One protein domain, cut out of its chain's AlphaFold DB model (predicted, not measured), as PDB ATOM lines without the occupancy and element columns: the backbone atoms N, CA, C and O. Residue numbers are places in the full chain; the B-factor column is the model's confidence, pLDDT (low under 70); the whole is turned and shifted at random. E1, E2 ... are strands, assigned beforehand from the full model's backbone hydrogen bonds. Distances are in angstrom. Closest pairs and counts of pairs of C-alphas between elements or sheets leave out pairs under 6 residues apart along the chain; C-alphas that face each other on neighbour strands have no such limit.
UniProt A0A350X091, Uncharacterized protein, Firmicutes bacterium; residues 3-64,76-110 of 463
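What this domain is: This is residues 3 to 64 and 76 to 110 of the 463 residues of an uncharacterized protein of Firmicutes bacterium (UniProt A0A350X091). Two twisted three-stranded sheets lie face to face in a long, narrow sandwich, with the strands of both running roughly along the rod. The meander E2 E3 E4, in which each strand is the antiparallel neighbour of the one before, makes one layer; E1, E6 and E5 make the other, and the chain changes sheets at the tight link from E1 to E2. The printed part has 97 residues, with no named helix and six named strands, E1 to E6 along the chain; the class is all strand. Both sheets are all antiparallel, in the orders E2 - E3 - E4 and E1 - E6 - E5. The whole is loose, with a radius of gyration of the C-alphas of 15.9 A, and spans 53 by 21 by 18 A.

How they stand to each other: In the first sheet, E3, residues 36 to 51, is the inner strand between the edge strands E2, residues 16 to 32, and E4, residues 56 to 64. E2 and E3 form a hairpin at 165 degrees, with N 23 and O 46 2.7 A apart. E3 and E4 form another at 168 degrees, with N 45 and O 61 2.8 A apart. E2 bends by 78 degrees at residue 20, and E3 by 51 degrees at residue 48. In the second sheet, E6, residues 94 to 106, is the inner strand between the edge strands E1, residues 3 to 10, and E5, residues 76 to 90. E5 and E6 form a hairpin at 164 degrees, with N 98 and O 86 2.9 A apart. E1 and E6 are antiparallel at 161 degrees, with N 7 and O 99 2.7 A apart. The strands of one sheet stand at 33 degrees to those of the other. Between the sheets, the closest C-alphas of E2 and E5 are those of Pro 26 and Asp 81, 6.0 A apart. E3 and E5 are near each other, while E1 and E4 are apart.

Where its parts are: E1 begins at C-alpha 3 (216.395, 210.653, 186.800) and measures 23.1 A. E2 measures 40.9 A, E3 44.4 A and E4 26.2 A. E5 begins at C-alpha 76 (228.304, 209.556, 185.528) and measures 39.7 A. E6 measures 33.3 A and ends at C-alpha 106 (221.622, 210.581, 184.570).

The domain as a whole: The C-alphas farthest apart, those of Gly 34 and Ser 53, are 53.6 A apart. Residues 65 to 75 are not printed, and C-alphas 64 and 76 are 23.6 A apart across this cut. The links that are printed whole are tight. The mean pLDDT of the printed part is 85.6; residues 91 to 92 and 108 to 110 are under 70.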
ATOM      1  N   TYR A   3     217.636 210.477 187.536       79.62
ATOM      2  CA  TYR A   3     216.395 210.653 186.800       79.62
ATOM      3  C   TYR A   3     215.423 209.550 187.203       79.62
ATOM      4  O   TYR A   3     215.773 208.380 187.105       79.62
ATOM      5  N   SER A   4     214.217 209.911 187.636       82.50
ATOM      6  CA  SER A   4     213.209 208.942 188.077       82.50
ATOM      7  C   SER A   4     211.910 209.093 187.292       82.50
ATOM      8  O   SER A   4     211.526 210.206 186.909       82.50
ATOM      9  N   PHE A   5     211.224 207.981 187.052       75.38
ATOM     10  CA  PHE A   5     209.936 207.965 186.372       75.38
ATOM     11  C   PHE A   5     209.054 206.807 186.843       75.38
ATOM     12  O   PHE A   5     209.540 205.750 187.238       75.38
ATOM     13  N   TYR A   6     207.741 207.029 186.759       75.12
ATOM     14  CA  TYR A   6     206.742 206.015 187.063       75.12
ATOM     15  C   TYR A   6     206.567 205.044 185.896       75.12
ATOM     16  O   TYR A   6     206.528 205.463 184.737       75.12
ATOM     17  N   TRP A   7     206.445 203.768 186.228       77.06
ATOM     18  CA  TRP A   7     206.229 202.655 185.327       77.06
ATOM     19  C   TRP A   7     205.160 201.734 185.911       77.06
ATOM     20  O   TRP A   7     205.357 201.133 186.962       77.06
ATOM     21  N   ASP A   8     204.048 201.604 185.198       78.31
ATOM     22  CA  ASP A   8     202.976 200.685 185.553       78.31
ATOM     23  C   ASP A   8     203.068 199.385 184.754       78.31
ATOM     24  O   ASP A   8     203.282 199.395 183.535       78.31
ATOM     25  N   CYS A   9     202.879 198.253 185.427       76.44
ATOM     26  CA  CYS A   9     202.815 196.947 184.784       76.44
ATOM     27  C   CYS A   9     201.827 196.003 185.477       76.44
ATOM     28  O   CYS A   9     201.541 196.113 186.668       76.44
ATOM     29  N   THR A  10     201.295 195.050 184.713       79.75
ATOM     30  CA  THR A  10     200.418 193.989 185.219       79.75
ATOM     31  C   THR A  10     201.127 192.658 185.063       79.75
ATOM     32  O   THR A  10     201.570 192.320 183.964       79.75
ATOM     33  N   LEU A  11     201.213 191.886 186.142       79.38
ATOM     34  CA  LEU A  11     201.830 190.567 186.098       79.38
ATOM     35  C   LEU A  11     200.831 189.504 185.629       79.38
ATOM     36  O   LEU A  11     199.654 189.562 185.997       79.38
ATOM     37  N   PRO A  12     201.281 188.488 184.870       73.69
ATOM     38  CA  PRO A  12     200.431 187.415 184.350       73.69
ATOM     39  C   PRO A  12     200.032 186.376 185.418       73.69
ATOM     40  O   PRO A  12     199.733 185.224 185.101       73.69
ATOM     41  N   ILE A  13     199.988 186.773 186.688       77.50
ATOM     42  CA  ILE A  13     199.629 185.924 187.822       77.50
ATOM     43  C   ILE A  13     198.113 186.013 188.026       77.50
ATOM     44  O   ILE A  13     197.510 187.076 187.878       77.50
ATOM     45  N   LYS A  14     197.486 184.877 188.334       80.25
ATOM     46  CA  LYS A  14     196.035 184.754 188.517       80.25
ATOM     47  C   LYS A  14     195.721 184.168 189.881       80.25
ATOM     48  O   LYS A  14     196.555 183.491 190.477       80.25
ATOM     49  N   ASN A  15     194.468 184.322 190.300       84.94
ATOM     50  CA  ASN A  15     193.938 183.738 191.530       84.94
ATOM     51  C   ASN A  15     194.652 184.241 192.798       84.94
ATOM     52  O   ASN A  15     194.790 183.503 193.771       84.94
ATOM     53  N   ILE A  16     195.122 185.485 192.774       88.81
ATOM     54  CA  ILE A  16     195.646 186.219 193.917       88.81
ATOM     55  C   ILE A  16     194.488 186.723 194.775       88.81
ATOM     56  O   ILE A  16     193.661 187.507 194.322       88.81
ATOM     57  N   LYS A  17     194.467 186.297 196.035       89.12
ATOM     58  CA  LYS A  17     193.605 186.864 197.072       89.12
ATOM     59  C   LYS A  17     194.335 187.938 197.872       89.12
ATOM     60  O   LYS A  17     193.730 188.932 198.250       89.12
ATOM     61  N   ASP A  18     195.607 187.696 198.178       90.38
ATOM     62  CA  ASP A  18     196.432 188.603 198.971       90.38
ATOM     63  C   ASP A  18     197.917 188.425 198.637       90.38
ATOM     64  O   ASP A  18     198.335 187.345 198.206       90.38
ATOM     65  N   ILE A  19     198.711 189.466 198.858       93.00
ATOM     66  CA  ILE A  19     200.161 189.466 198.659       93.00
ATOM     67  C   ILE A  19     200.854 189.334 200.013       93.00
ATOM     68  O   ILE A  19     200.587 190.086 200.943       93.00
ATOM     69  N   VAL A  20     201.787 188.389 200.114       93.69
ATOM     70  CA  VAL A  20     202.600 188.188 201.322       93.69
ATOM     71  C   VAL A  20     203.869 189.029 201.253       93.69
ATOM     72  O   VAL A  20     204.234 189.689 202.224       93.69
ATOM     73  N   ASN A  21     204.553 188.990 200.110       93.31
ATOM     74  CA  ASN A  21     205.797 189.717 199.885       93.31
ATOM     75  C   ASN A  21     206.020 189.955 198.387       93.31
ATOM     76  O   ASN A  21     205.651 189.111 197.570       93.31
ATOM     77  N   ILE A  22     206.666 191.072 198.052       93.75
ATOM     78  CA  ILE A  22     207.154 191.400 196.712       93.75
ATOM     79  C   ILE A  22     208.544 192.014 196.855       93.75
ATOM     80  O   ILE A  22     208.751 192.951 197.623       93.75
ATOM     81  N   ASN A  23     209.486 191.495 196.085       94.00
ATOM     82  CA  ASN A  23     210.834 191.996 195.924       94.00
ATOM     83  C   ASN A  23     211.053 192.347 194.453       94.00
ATOM     84  O   ASN A  23     210.788 191.531 193.573       94.00
ATOM     85  N   ILE A  24     211.548 193.552 194.192       93.12
ATOM     86  CA  ILE A  24     211.709 194.083 192.838       93.12
ATOM     87  C   ILE A  24     213.148 194.542 192.682       93.12
ATOM     88  O   ILE A  24     213.598 195.429 193.404       93.12
ATOM     89  N   VAL A  25     213.871 193.934 191.746       93.69
ATOM     90  CA  VAL A  25     215.290 194.215 191.527       93.69
ATOM     91  C   VAL A  25     215.548 194.443 190.039       93.69
ATOM     92  O   VAL A  25     215.458 193.502 189.243       93.69
ATOM     93  N   PRO A  26     215.900 195.672 189.631       92.75
ATOM     94  CA  PRO A  26     216.325 195.932 188.270       92.75
ATOM     95  C   PRO A  26     217.726 195.356 188.037       92.75
ATOM     96  O   PRO A  26     218.660 195.576 188.806       92.75
ATOM     97  N   GLN A  27     217.877 194.608 186.951       92.00
ATOM     98  CA  GLN A  27     219.134 194.023 186.500       92.00
ATOM     99  C   GLN A  27     219.415 194.533 185.092       92.00
ATOM    100  O   GLN A  27     218.986 193.951 184.097       92.00
ATOM    101  N   THR A  28     220.111 195.666 185.020       91.56
ATOM    102  CA  THR A  28     220.356 196.374 183.763       91.56
ATOM    103  C   THR A  28     221.841 196.589 183.512       91.56
ATOM    104  O   THR A  28     222.680 196.530 184.412       91.56
ATOM    105  N   THR A  29     222.175 196.820 182.249       91.38
ATOM    106  CA  THR A  29     223.501 197.214 181.783       91.38
ATOM    107  C   THR A  29     223.353 198.406 180.849       91.38
ATOM    108  O   THR A  29     222.415 198.474 180.054       91.38
ATOM    109  N   SER A  30     224.279 199.358 180.951       90.06
ATOM    110  CA  SER A  30     224.307 200.536 180.088       90.06
ATOM    111  C   SER A  30     225.308 200.376 178.942       90.06
ATOM    112  O   SER A  30     226.406 199.850 179.131       90.06
ATOM    113  N   PHE A  31     224.931 200.861 177.762       86.12
ATOM    114  CA  PHE A  31     225.698 200.803 176.520       86.12
ATOM    115  C   PHE A  31     225.756 202.199 175.895       86.12
ATOM    116  O   PHE A  31     224.729 202.853 175.730       86.12
ATOM    117  N   ASP A  32     226.960 202.664 175.566       86.69
ATOM    118  CA  ASP A  32     227.159 203.908 174.814       86.69
ATOM    119  C   ASP A  32     227.090 203.580 173.320       86.69
ATOM    120  O   ASP A  32     227.999 202.943 172.791       86.69
ATOM    121  N   GLU A  33     226.000 203.978 172.667       82.75
ATOM    122  CA  GLU A  33     225.722 203.683 171.254       82.75
ATOM    123  C   GLU A  33     226.179 204.836 170.334       82.75
ATOM    124  O   GLU A  33     225.801 204.908 169.168       82.75
ATOM    125  N   GLY A  34     226.988 205.771 170.844       79.38
ATOM    126  CA  GLY A  34     227.475 206.925 170.088       79.38
ATOM    127  C   GLY A  34     226.590 208.151 170.277       79.38
ATOM    128  O   GLY A  34     226.994 209.055 171.011       79.38
ATOM    129  N   ASP A  35     225.410 208.153 169.655       74.75
ATOM    130  CA  ASP A  35     224.468 209.291 169.664       74.75
ATOM    131  C   ASP A  35     223.486 209.241 170.847       74.75
ATOM    132  O   ASP A  35     222.903 210.248 171.242       74.75
ATOM    133  N   TYR A  36     223.318 208.067 171.453       78.56
ATOM    134  CA  TYR A  36     222.449 207.852 172.605       78.56
ATOM    135  C   TYR A  36     223.039 206.802 173.549       78.56
ATOM    136  O   TYR A  36     223.984 206.076 173.234       78.56
ATOM    137  N   LEU A  37     222.476 206.740 174.747       80.56
ATOM    138  CA  LEU A  37     222.789 205.772 175.785       80.56
ATOM    139  C   LEU A  37     221.645 204.755 175.857       80.56
ATOM    140  O   LEU A  37     220.502 205.135 176.086       80.56
ATOM    141  N   SER A  38     221.943 203.468 175.701       83.06
ATOM    142  CA  SER A  38     220.960 202.399 175.929       83.06
ATOM    143  C   SER A  38     221.119 201.815 177.326       83.06
ATOM    144  O   SER A  38     222.236 201.527 177.749       83.06
ATOM    145  N   VAL A  39     220.019 201.583 178.032       86.75
ATOM    146  CA  VAL A  39     219.976 200.813 179.281       86.75
ATOM    147  C   VAL A  39     219.110 199.588 179.026       86.75
ATOM    148  O   VAL A  39     217.895 199.712 178.889       86.75
ATOM    149  N   ARG A  40     219.744 198.416 178.924       86.81
ATOM    150  CA  ARG A  40     219.081 197.148 178.580       86.81
ATOM    151  C   ARG A  40     219.196 196.132 179.706       86.81
ATOM    152  O   ARG A  40     220.214 196.085 180.397       86.81
ATOM    153  N   GLY A  41     218.183 195.293 179.867       88.56
ATOM    154  CA  GLY A  41     218.165 194.211 180.845       88.56
ATOM    155  C   GLY A  41     216.745 193.781 181.171       88.56
ATOM    156  O   GLY A  41     215.906 193.675 180.281       88.56
ATOM    157  N   TYR A  42     216.473 193.537 182.446       87.06
ATOM    158  CA  TYR A  42     215.130 193.236 182.930       87.06
ATOM    159  C   TYR A  42     214.945 193.718 184.364       87.06
ATOM    160  O   TYR A  42     215.909 193.981 185.082       87.06
ATOM    161  N   VAL A  43     213.696 193.792 184.802       88.44
ATOM    162  CA  VAL A  43     213.337 193.932 186.210       88.44
ATOM    163  C   VAL A  43     212.811 192.595 186.702       88.44
ATOM    164  O   VAL A  43     211.820 192.081 186.188       88.44
ATOM    165  N   ALA A  44     213.536 192.004 187.652       90.06
ATOM    166  CA  ALA A  44     213.135 190.777 188.320       90.06
ATOM    167  C   ALA A  44     212.143 191.115 189.428       90.06
ATOM    168  O   ALA A  44     212.402 192.009 190.237       90.06
ATOM    169  N   ILE A  45     211.024 190.405 189.451       91.69
ATOM    170  CA  ILE A  45     209.965 190.573 190.434       91.69
ATOM    171  C   ILE A  45     209.693 189.206 191.044       91.69
ATOM    172  O   ILE A  45     209.135 188.316 190.405       91.69
ATOM    173  N   ASP A  46     210.089 189.067 192.297       93.00
ATOM    174  CA  ASP A  46     209.953 187.847 193.075       93.00
ATOM    175  C   ASP A  46     208.971 188.076 194.204       93.00
ATOM    176  O   ASP A  46     208.975 189.134 194.831       93.00
ATOM    177  N   GLY A  47     208.158 187.087 194.533       94.00
ATOM    178  CA  GLY A  47     207.262 187.255 195.659       94.00
ATOM    179  C   GLY A  47     206.464 186.028 196.019       94.00
ATOM    180  O   GLY A  47     206.622 184.938 195.465       94.00
ATOM    181  N   GLU A  48     205.585 186.242 196.985       94.69
ATOM    182  CA  GLU A  48     204.694 185.231 197.517       94.69
ATOM    183  C   GLU A  48     203.281 185.796 197.612       94.69
ATOM    184  O   GLU A  48     203.079 186.932 198.050       94.69
ATOM    185  N   TYR A  49     202.295 184.993 197.223       93.56
ATOM    186  CA  TYR A  49     200.885 185.362 197.299       93.56
ATOM    187  C   TYR A  49     200.041 184.231 197.872       93.56
ATOM    188  O   TYR A  49     200.381 183.051 197.764       93.56
ATOM    189  N   VAL A  50     198.914 184.594 198.475       93.62
ATOM    190  CA  VAL A  50     197.890 183.658 198.936       93.62
ATOM    191  C   VAL A  50     196.770 183.634 197.915       93.62
ATOM    192  O   VAL A  50     196.267 184.673 197.491       93.62
ATOM    193  N   SER A  51     196.360 182.434 197.528       91.81
ATOM    194  CA  SER A  51     195.238 182.235 196.616       91.81
ATOM    195  C   SER A  51     193.880 182.218 197.318       91.81
ATOM    196  O   SER A  51     193.788 182.116 198.545       91.81
ATOM    197  N   HIS A  52     192.790 182.224 196.547       87.62
ATOM    198  CA  HIS A  52     191.436 182.090 197.098       87.62
ATOM    199  C   HIS A  52     191.197 180.785 197.871       87.62
ATOM    200  O   HIS A  52     190.354 180.752 198.768       87.62
ATOM    201  N   SER A  53     191.968 179.728 197.589       90.25
ATOM    202  CA  SER A  53     191.918 178.464 198.336       90.25
ATOM    203  C   SER A  53     192.698 178.503 199.659       90.25
ATOM    204  O   SER A  53     192.672 177.527 200.406       90.25
ATOM    205  N   GLY A  54     193.380 179.612 199.965       90.69
ATOM    206  CA  GLY A  54     194.226 179.763 201.151       90.69
ATOM    207  C   GLY A  54     195.610 179.122 201.017       90.69
ATOM    208  O   GLY A  54     196.343 179.064 202.000       90.69
ATOM    209  N   VAL A  55     195.971 178.636 199.826       94.12
ATOM    210  CA  VAL A  55     197.305 178.096 199.535       94.12
ATOM    211  C   VAL A  55     198.238 179.232 199.128       94.12
ATOM    212  O   VAL A  55     197.846 180.085 198.326       94.12
ATOM    213  N   GLN A  56     199.453 179.219 199.672       95.50
ATOM    214  CA  GLN A  56     200.518 180.166 199.361       95.50
ATOM    215  C   GLN A  56     201.361 179.665 198.184       95.50
ATOM    216  O   GLN A  56     201.727 178.489 198.131       95.50
ATOM    217  N   TYR A  57     201.667 180.564 197.258       92.75
ATOM    218  CA  TYR A  57     202.441 180.302 196.051       92.75
ATOM    219  C   TYR A  57     203.586 181.300 195.926       92.75
ATOM    220  O   TYR A  57     203.464 182.449 196.344       92.75
ATOM    221  N   LEU A  58     204.677 180.849 195.312       93.56
ATOM    222  CA  LEU A  58     205.790 181.692 194.890       93.56
ATOM    223  C   LEU A  58     205.582 182.121 193.438       93.56
ATOM    224  O   LEU A  58     205.086 181.333 192.628       93.56
ATOM    225  N   PHE A  59     206.006 183.335 193.108       90.19
ATOM    226  CA  PHE A  59     206.107 183.810 191.735       90.19
ATOM    227  C   PHE A  59     207.474 184.446 191.484       90.19
ATOM    228  O   PHE A  59     208.087 185.012 192.390       90.19
ATOM    229  N   ASN A  60     207.944 184.310 190.248       90.12
ATOM    230  CA  ASN A  60     209.170 184.901 189.731       90.12
ATOM    231  C   ASN A  60     208.847 185.363 188.316       90.12
ATOM    232  O   ASN A  60     208.621 184.537 187.433       90.12
ATOM    233  N   GLU A  61     208.780 186.669 188.135       85.31
ATOM    234  CA  GLU A  61     208.499 187.303 186.858       85.31
ATOM    235  C   GLU A  61     209.699 188.149 186.450       85.31
ATOM    236  O   GLU A  61     210.398 188.737 187.283       85.31
ATOM    237  N   ARG A  62     209.959 188.217 185.147       83.69
ATOM    238  CA  ARG A  62     211.027 189.043 184.588       83.69
ATOM    239  C   ARG A  62     210.436 189.907 183.503       83.69
ATOM    240  O   ARG A  62     209.985 189.394 182.488       83.69
ATOM    241  N   ILE A  63     210.463 191.214 183.718       81.00
ATOM    242  CA  ILE A  63     209.964 192.153 182.721       81.00
ATOM    243  C   ILE A  63     211.161 192.737 181.975       81.00
ATOM    244  O   ILE A  63     211.984 193.404 182.613       81.00
ATOM    245  N   PRO A  64     211.313 192.482 180.666       78.00
ATOM    246  CA  PRO A  64     212.433 193.010 179.906       78.00
ATOM    247  C   PRO A  64     212.350 194.537 179.822       78.00
ATOM    248  O   PRO A  64     211.274 195.131 179.754       78.00
ATOM    249  N   GLY A  76     227.370 210.505 184.928       86.62
ATOM    250  CA  GLY A  76     228.304 209.556 185.528       86.62
ATOM    251  C   GLY A  76     228.109 208.104 185.093       86.62
ATOM    252  O   GLY A  76     227.716 207.809 183.957       86.62
ATOM    253  N   LYS A  77     228.450 207.190 186.010       90.38
ATOM    254  CA  LYS A  77     228.146 205.761 185.880       90.38
ATOM    255  C   LYS A  77     226.637 205.578 186.011       90.38
ATOM    256  O   LYS A  77     226.041 206.147 186.916       90.38
ATOM    257  N   ILE A  78     226.065 204.807 185.094       91.12
ATOM    258  CA  ILE A  78     224.628 204.570 185.027       91.12
ATOM    259  C   ILE A  78     224.295 203.334 185.845       91.12
ATOM    260  O   ILE A  78     224.834 202.258 185.574       91.12
ATOM    261  N   GLU A  79     223.419 203.508 186.826       91.88
ATOM    262  CA  GLU A  79     222.873 202.442 187.663       91.88
ATOM    263  C   GLU A  79     221.358 202.620 187.748       91.88
ATOM    264  O   GLU A  79     220.861 203.745 187.734       91.88
ATOM    265  N   THR A  80     220.614 201.518 187.776       92.06
ATOM    266  CA  THR A  80     219.152 201.546 187.877       92.06
ATOM    267  C   THR A  80     218.708 200.987 189.209       92.06
ATOM    268  O   THR A  80     219.222 199.946 189.615       92.06
ATOM    269  N   ASP A  81     217.715 201.615 189.823       93.69
ATOM    270  CA  ASP A  81     217.113 201.164 191.076       93.69
ATOM    271  C   ASP A  81     215.604 201.455 191.112       93.69
ATOM    272  O   ASP A  81     215.092 202.236 190.305       93.69
ATOM    273  N   ILE A  82     214.880 200.844 192.044       91.75
ATOM    274  CA  ILE A  82     213.463 201.109 192.305       91.75
ATOM    275  C   ILE A  82     213.360 201.901 193.603       91.75
ATOM    276  O   ILE A  82     213.546 201.384 194.698       91.75
ATOM    277  N   SER A  83     213.039 203.186 193.472       89.88
ATOM    278  CA  SER A  83     212.980 204.106 194.616       89.88
ATOM    279  C   SER A  83     211.730 203.925 195.475       89.88
ATOM    280  O   SER A  83     211.751 204.166 196.679       89.88
ATOM    281  N   ASN A  84     210.624 203.545 194.840       90.50
ATOM    282  CA  ASN A  84     209.351 203.281 195.485       90.50
ATOM    283  C   ASN A  84     208.515 202.378 194.578       90.50
ATOM    284  O   ASN A  84     208.674 202.423 193.355       90.50
ATOM    285  N   PHE A  85     207.610 201.609 195.166       92.31
ATOM    286  CA  PHE A  85     206.579 200.908 194.423       92.31
ATOM    287  C   PHE A  85     205.296 200.786 195.242       92.31
ATOM    288  O   PHE A  85     205.333 200.773 196.472       92.31
ATOM    289  N   ASP A  86     204.179 200.671 194.541       90.19
ATOM    290  CA  ASP A  86     202.877 200.324 195.094       90.19
ATOM    291  C   ASP A  86     202.271 199.177 194.281       90.19
ATOM    292  O   ASP A  86     202.700 198.896 193.154       90.19
ATOM    293  N   TYR A  87     201.289 198.490 194.851       90.50
ATOM    294  CA  TYR A  87     200.599 197.403 194.183       90.50
ATOM    295  C   TYR A  87     199.099 197.411 194.454       90.50
ATOM    296  O   TYR A  87     198.604 197.902 195.465       90.50
ATOM    297  N   SER A  88     198.343 196.841 193.527       87.69
ATOM    298  CA  SER A  88     196.899 196.682 193.658       87.69
ATOM    299  C   SER A  88     196.453 195.379 193.014       87.69
ATOM    300  O   SER A  88     196.991 194.955 191.991       87.69
ATOM    301  N   ILE A  89     195.458 194.739 193.622       87.31
ATOM    302  CA  ILE A  89     194.794 193.561 193.067       87.31
ATOM    303  C   ILE A  89     193.429 194.033 192.567       87.31
ATOM    304  O   ILE A  89     192.594 194.444 193.371       87.31
ATOM    305  N   TYR A  90     193.220 194.017 191.251       79.38
ATOM    306  CA  TYR A  90     191.935 194.380 190.640       79.38
ATOM    307  C   TYR A  90     191.152 193.133 190.218       79.38
ATOM    308  O   TYR A  90     191.702 192.028 190.161       79.38
ATOM    309  N   ASP A  91     189.873 193.332 189.885       60.12
ATOM    310  CA  ASP A  91     188.958 192.283 189.439       60.12
ATOM    311  C   ASP A  91     189.603 191.389 188.361       60.12
ATOM    312  O   ASP A  91     190.196 191.868 187.388       60.12
ATOM    313  N   ASN A  92     189.466 190.069 188.552       64.75
ATOM    314  CA  ASN A  92     190.201 188.965 187.904       64.75
ATOM    315  C   ASN A  92     191.520 188.541 188.570       64.75
ATOM    316  O   ASN A  92     192.298 187.812 187.946       64.75
ATOM    317  N   ASP A  93     191.757 188.939 189.820       79.44
ATOM    318  CA  ASP A  93     192.842 188.423 190.659       79.44
ATOM    319  C   ASP A  93     194.241 188.625 190.051       79.44
ATOM    320  O   ASP A  93     195.127 187.774 190.191       79.44
ATOM    321  N   LYS A  94     194.405 189.731 189.318       78.56
ATOM    322  CA  LYS A  94     195.661 190.131 188.676       78.56
ATOM    323  C   LYS A  94     196.393 191.138 189.552       78.56
ATOM    324  O   LYS A  94     195.769 192.040 190.111       78.56
ATOM    325  N   LEU A  95     197.716 191.014 189.611       81.88
ATOM    326  CA  LEU A  95     198.584 191.944 190.327       81.88
ATOM    327  C   LEU A  95     199.025 193.077 189.403       81.88
ATOM    328  O   LEU A  95     199.653 192.838 188.371       81.88
ATOM    329  N   TYR A  96     198.712 194.301 189.806       83.25
ATOM    330  CA  TYR A  96     199.147 195.531 189.163       83.25
ATOM    331  C   TYR A  96     200.199 196.186 190.042       83.25
ATOM    332  O   TYR A  96     200.036 196.246 191.261       83.25
ATOM    333  N   LEU A  97     201.266 196.665 189.421       84.12
ATOM    334  CA  LEU A  97     202.394 197.304 190.074       84.12
ATOM    335  C   LEU A  97     202.578 198.704 189.501       84.12
ATOM    336  O   LEU A  97     202.629 198.863 188.284       84.12
ATOM    337  N   ASN A  98     202.720 199.686 190.387       82.81
ATOM    338  CA  ASN A  98     203.174 201.034 190.067       82.81
ATOM    339  C   ASN A  98     204.595 201.181 190.612       82.81
ATOM    340  O   ASN A  98     204.809 201.150 191.821       82.81
ATOM    341  N   LEU A  99     205.579 201.281 189.728       86.06
ATOM    342  CA  LEU A  99     207.001 201.301 190.061       86.06
ATOM    343  C   LEU A  99     207.570 202.694 189.809       86.06
ATOM    344  O   LEU A  99     207.242 203.319 188.809       86.06
ATOM    345  N   ASN A 100     208.482 203.173 190.650       86.88
ATOM    346  CA  ASN A 100     209.262 204.379 190.373       86.88
ATOM    347  C   ASN A 100     210.728 204.017 190.101       86.88
ATOM    348  O   ASN A 100     211.550 203.945 191.029       86.88
ATOM    349  N   LEU A 101     211.044 203.789 188.822       88.38
ATOM    350  CA  LEU A 101     212.389 203.455 188.362       88.38
ATOM    351  C   LEU A 101     213.268 204.703 188.378       88.38
ATOM    352  O   LEU A 101     212.924 205.739 187.813       88.38
ATOM    353  N   THR A 102     214.431 204.582 189.003       89.81
ATOM    354  CA  THR A 102     215.457 205.615 189.092       89.81
ATOM    355  C   THR A 102     216.694 205.189 188.321       89.81
ATOM    356  O   THR A 102     217.152 204.060 188.440       89.81
ATOM    357  N   ILE A 103     217.239 206.112 187.538       89.88
ATOM    358  CA  ILE A 103     218.483 205.982 186.791       89.88
ATOM    359  C   ILE A 103     219.484 206.953 187.412       89.88
ATOM    360  O   ILE A 103     219.429 208.170 187.203       89.88
ATOM    361  N   GLU A 104     220.385 206.424 188.225       90.56
ATOM    362  CA  GLU A 104     221.487 207.176 188.802       90.56
ATOM    363  C   GLU A 104     222.543 207.508 187.745       90.56
ATOM    364  O   GLU A 104     222.729 206.790 186.764       90.56
ATOM    365  N   GLY A 105     223.234 208.637 187.928       87.38
ATOM    366  CA  GLY A 105     224.239 209.100 186.970       87.38
ATOM    367  C   GLY A 105     223.644 209.677 185.685       87.38
ATOM    368  O   GLY A 105     224.386 209.928 184.731       87.38
ATOM    369  N   TYR A 106     222.338 209.948 185.671       84.12
ATOM    370  CA  TYR A 106     221.622 210.581 184.570       84.12
ATOM    371  C   TYR A 106     220.810 211.789 185.060       84.12
ATOM    372  O   TYR A 106     220.161 211.725 186.103       84.12
ATOM    373  N   ASP A 107     220.865 212.900 184.326       80.25
ATOM    374  CA  ASP A 107     220.112 214.124 184.606       80.25
ATOM    375  C   ASP A 107     219.693 214.826 183.308       80.25
ATOM    376  O   ASP A 107     220.486 215.506 182.657       80.25
ATOM    377  N   LEU A 108     218.410 214.699 182.972       68.31
ATOM    378  CA  LEU A 108     217.797 215.322 181.797       68.31
ATOM    379  C   LEU A 108     217.635 216.851 181.942       68.31
ATOM    380  O   LEU A 108     217.330 217.549 180.978       68.31
ATOM    381  N   ARG A 109     217.788 217.416 183.150       56.75
ATOM    382  CA  ARG A 109     217.505 218.842 183.405       56.75
ATOM    383  C   ARG A 109     218.613 219.779 182.926       56.75
ATOM    384  O   ARG A 109     218.360 220.980 182.826       56.75
ATOM    385  N   LYS A 110     219.807 219.266 182.609       52.84
ATOM    386  CA  LYS A 110     220.918 220.090 182.102       52.84
ATOM    387  C   LYS A 110     220.624 220.717 180.735       52.84
ATOM    388  O   LYS A 110     221.046 221.847 180.499       52.84
TER     389      LYS A 110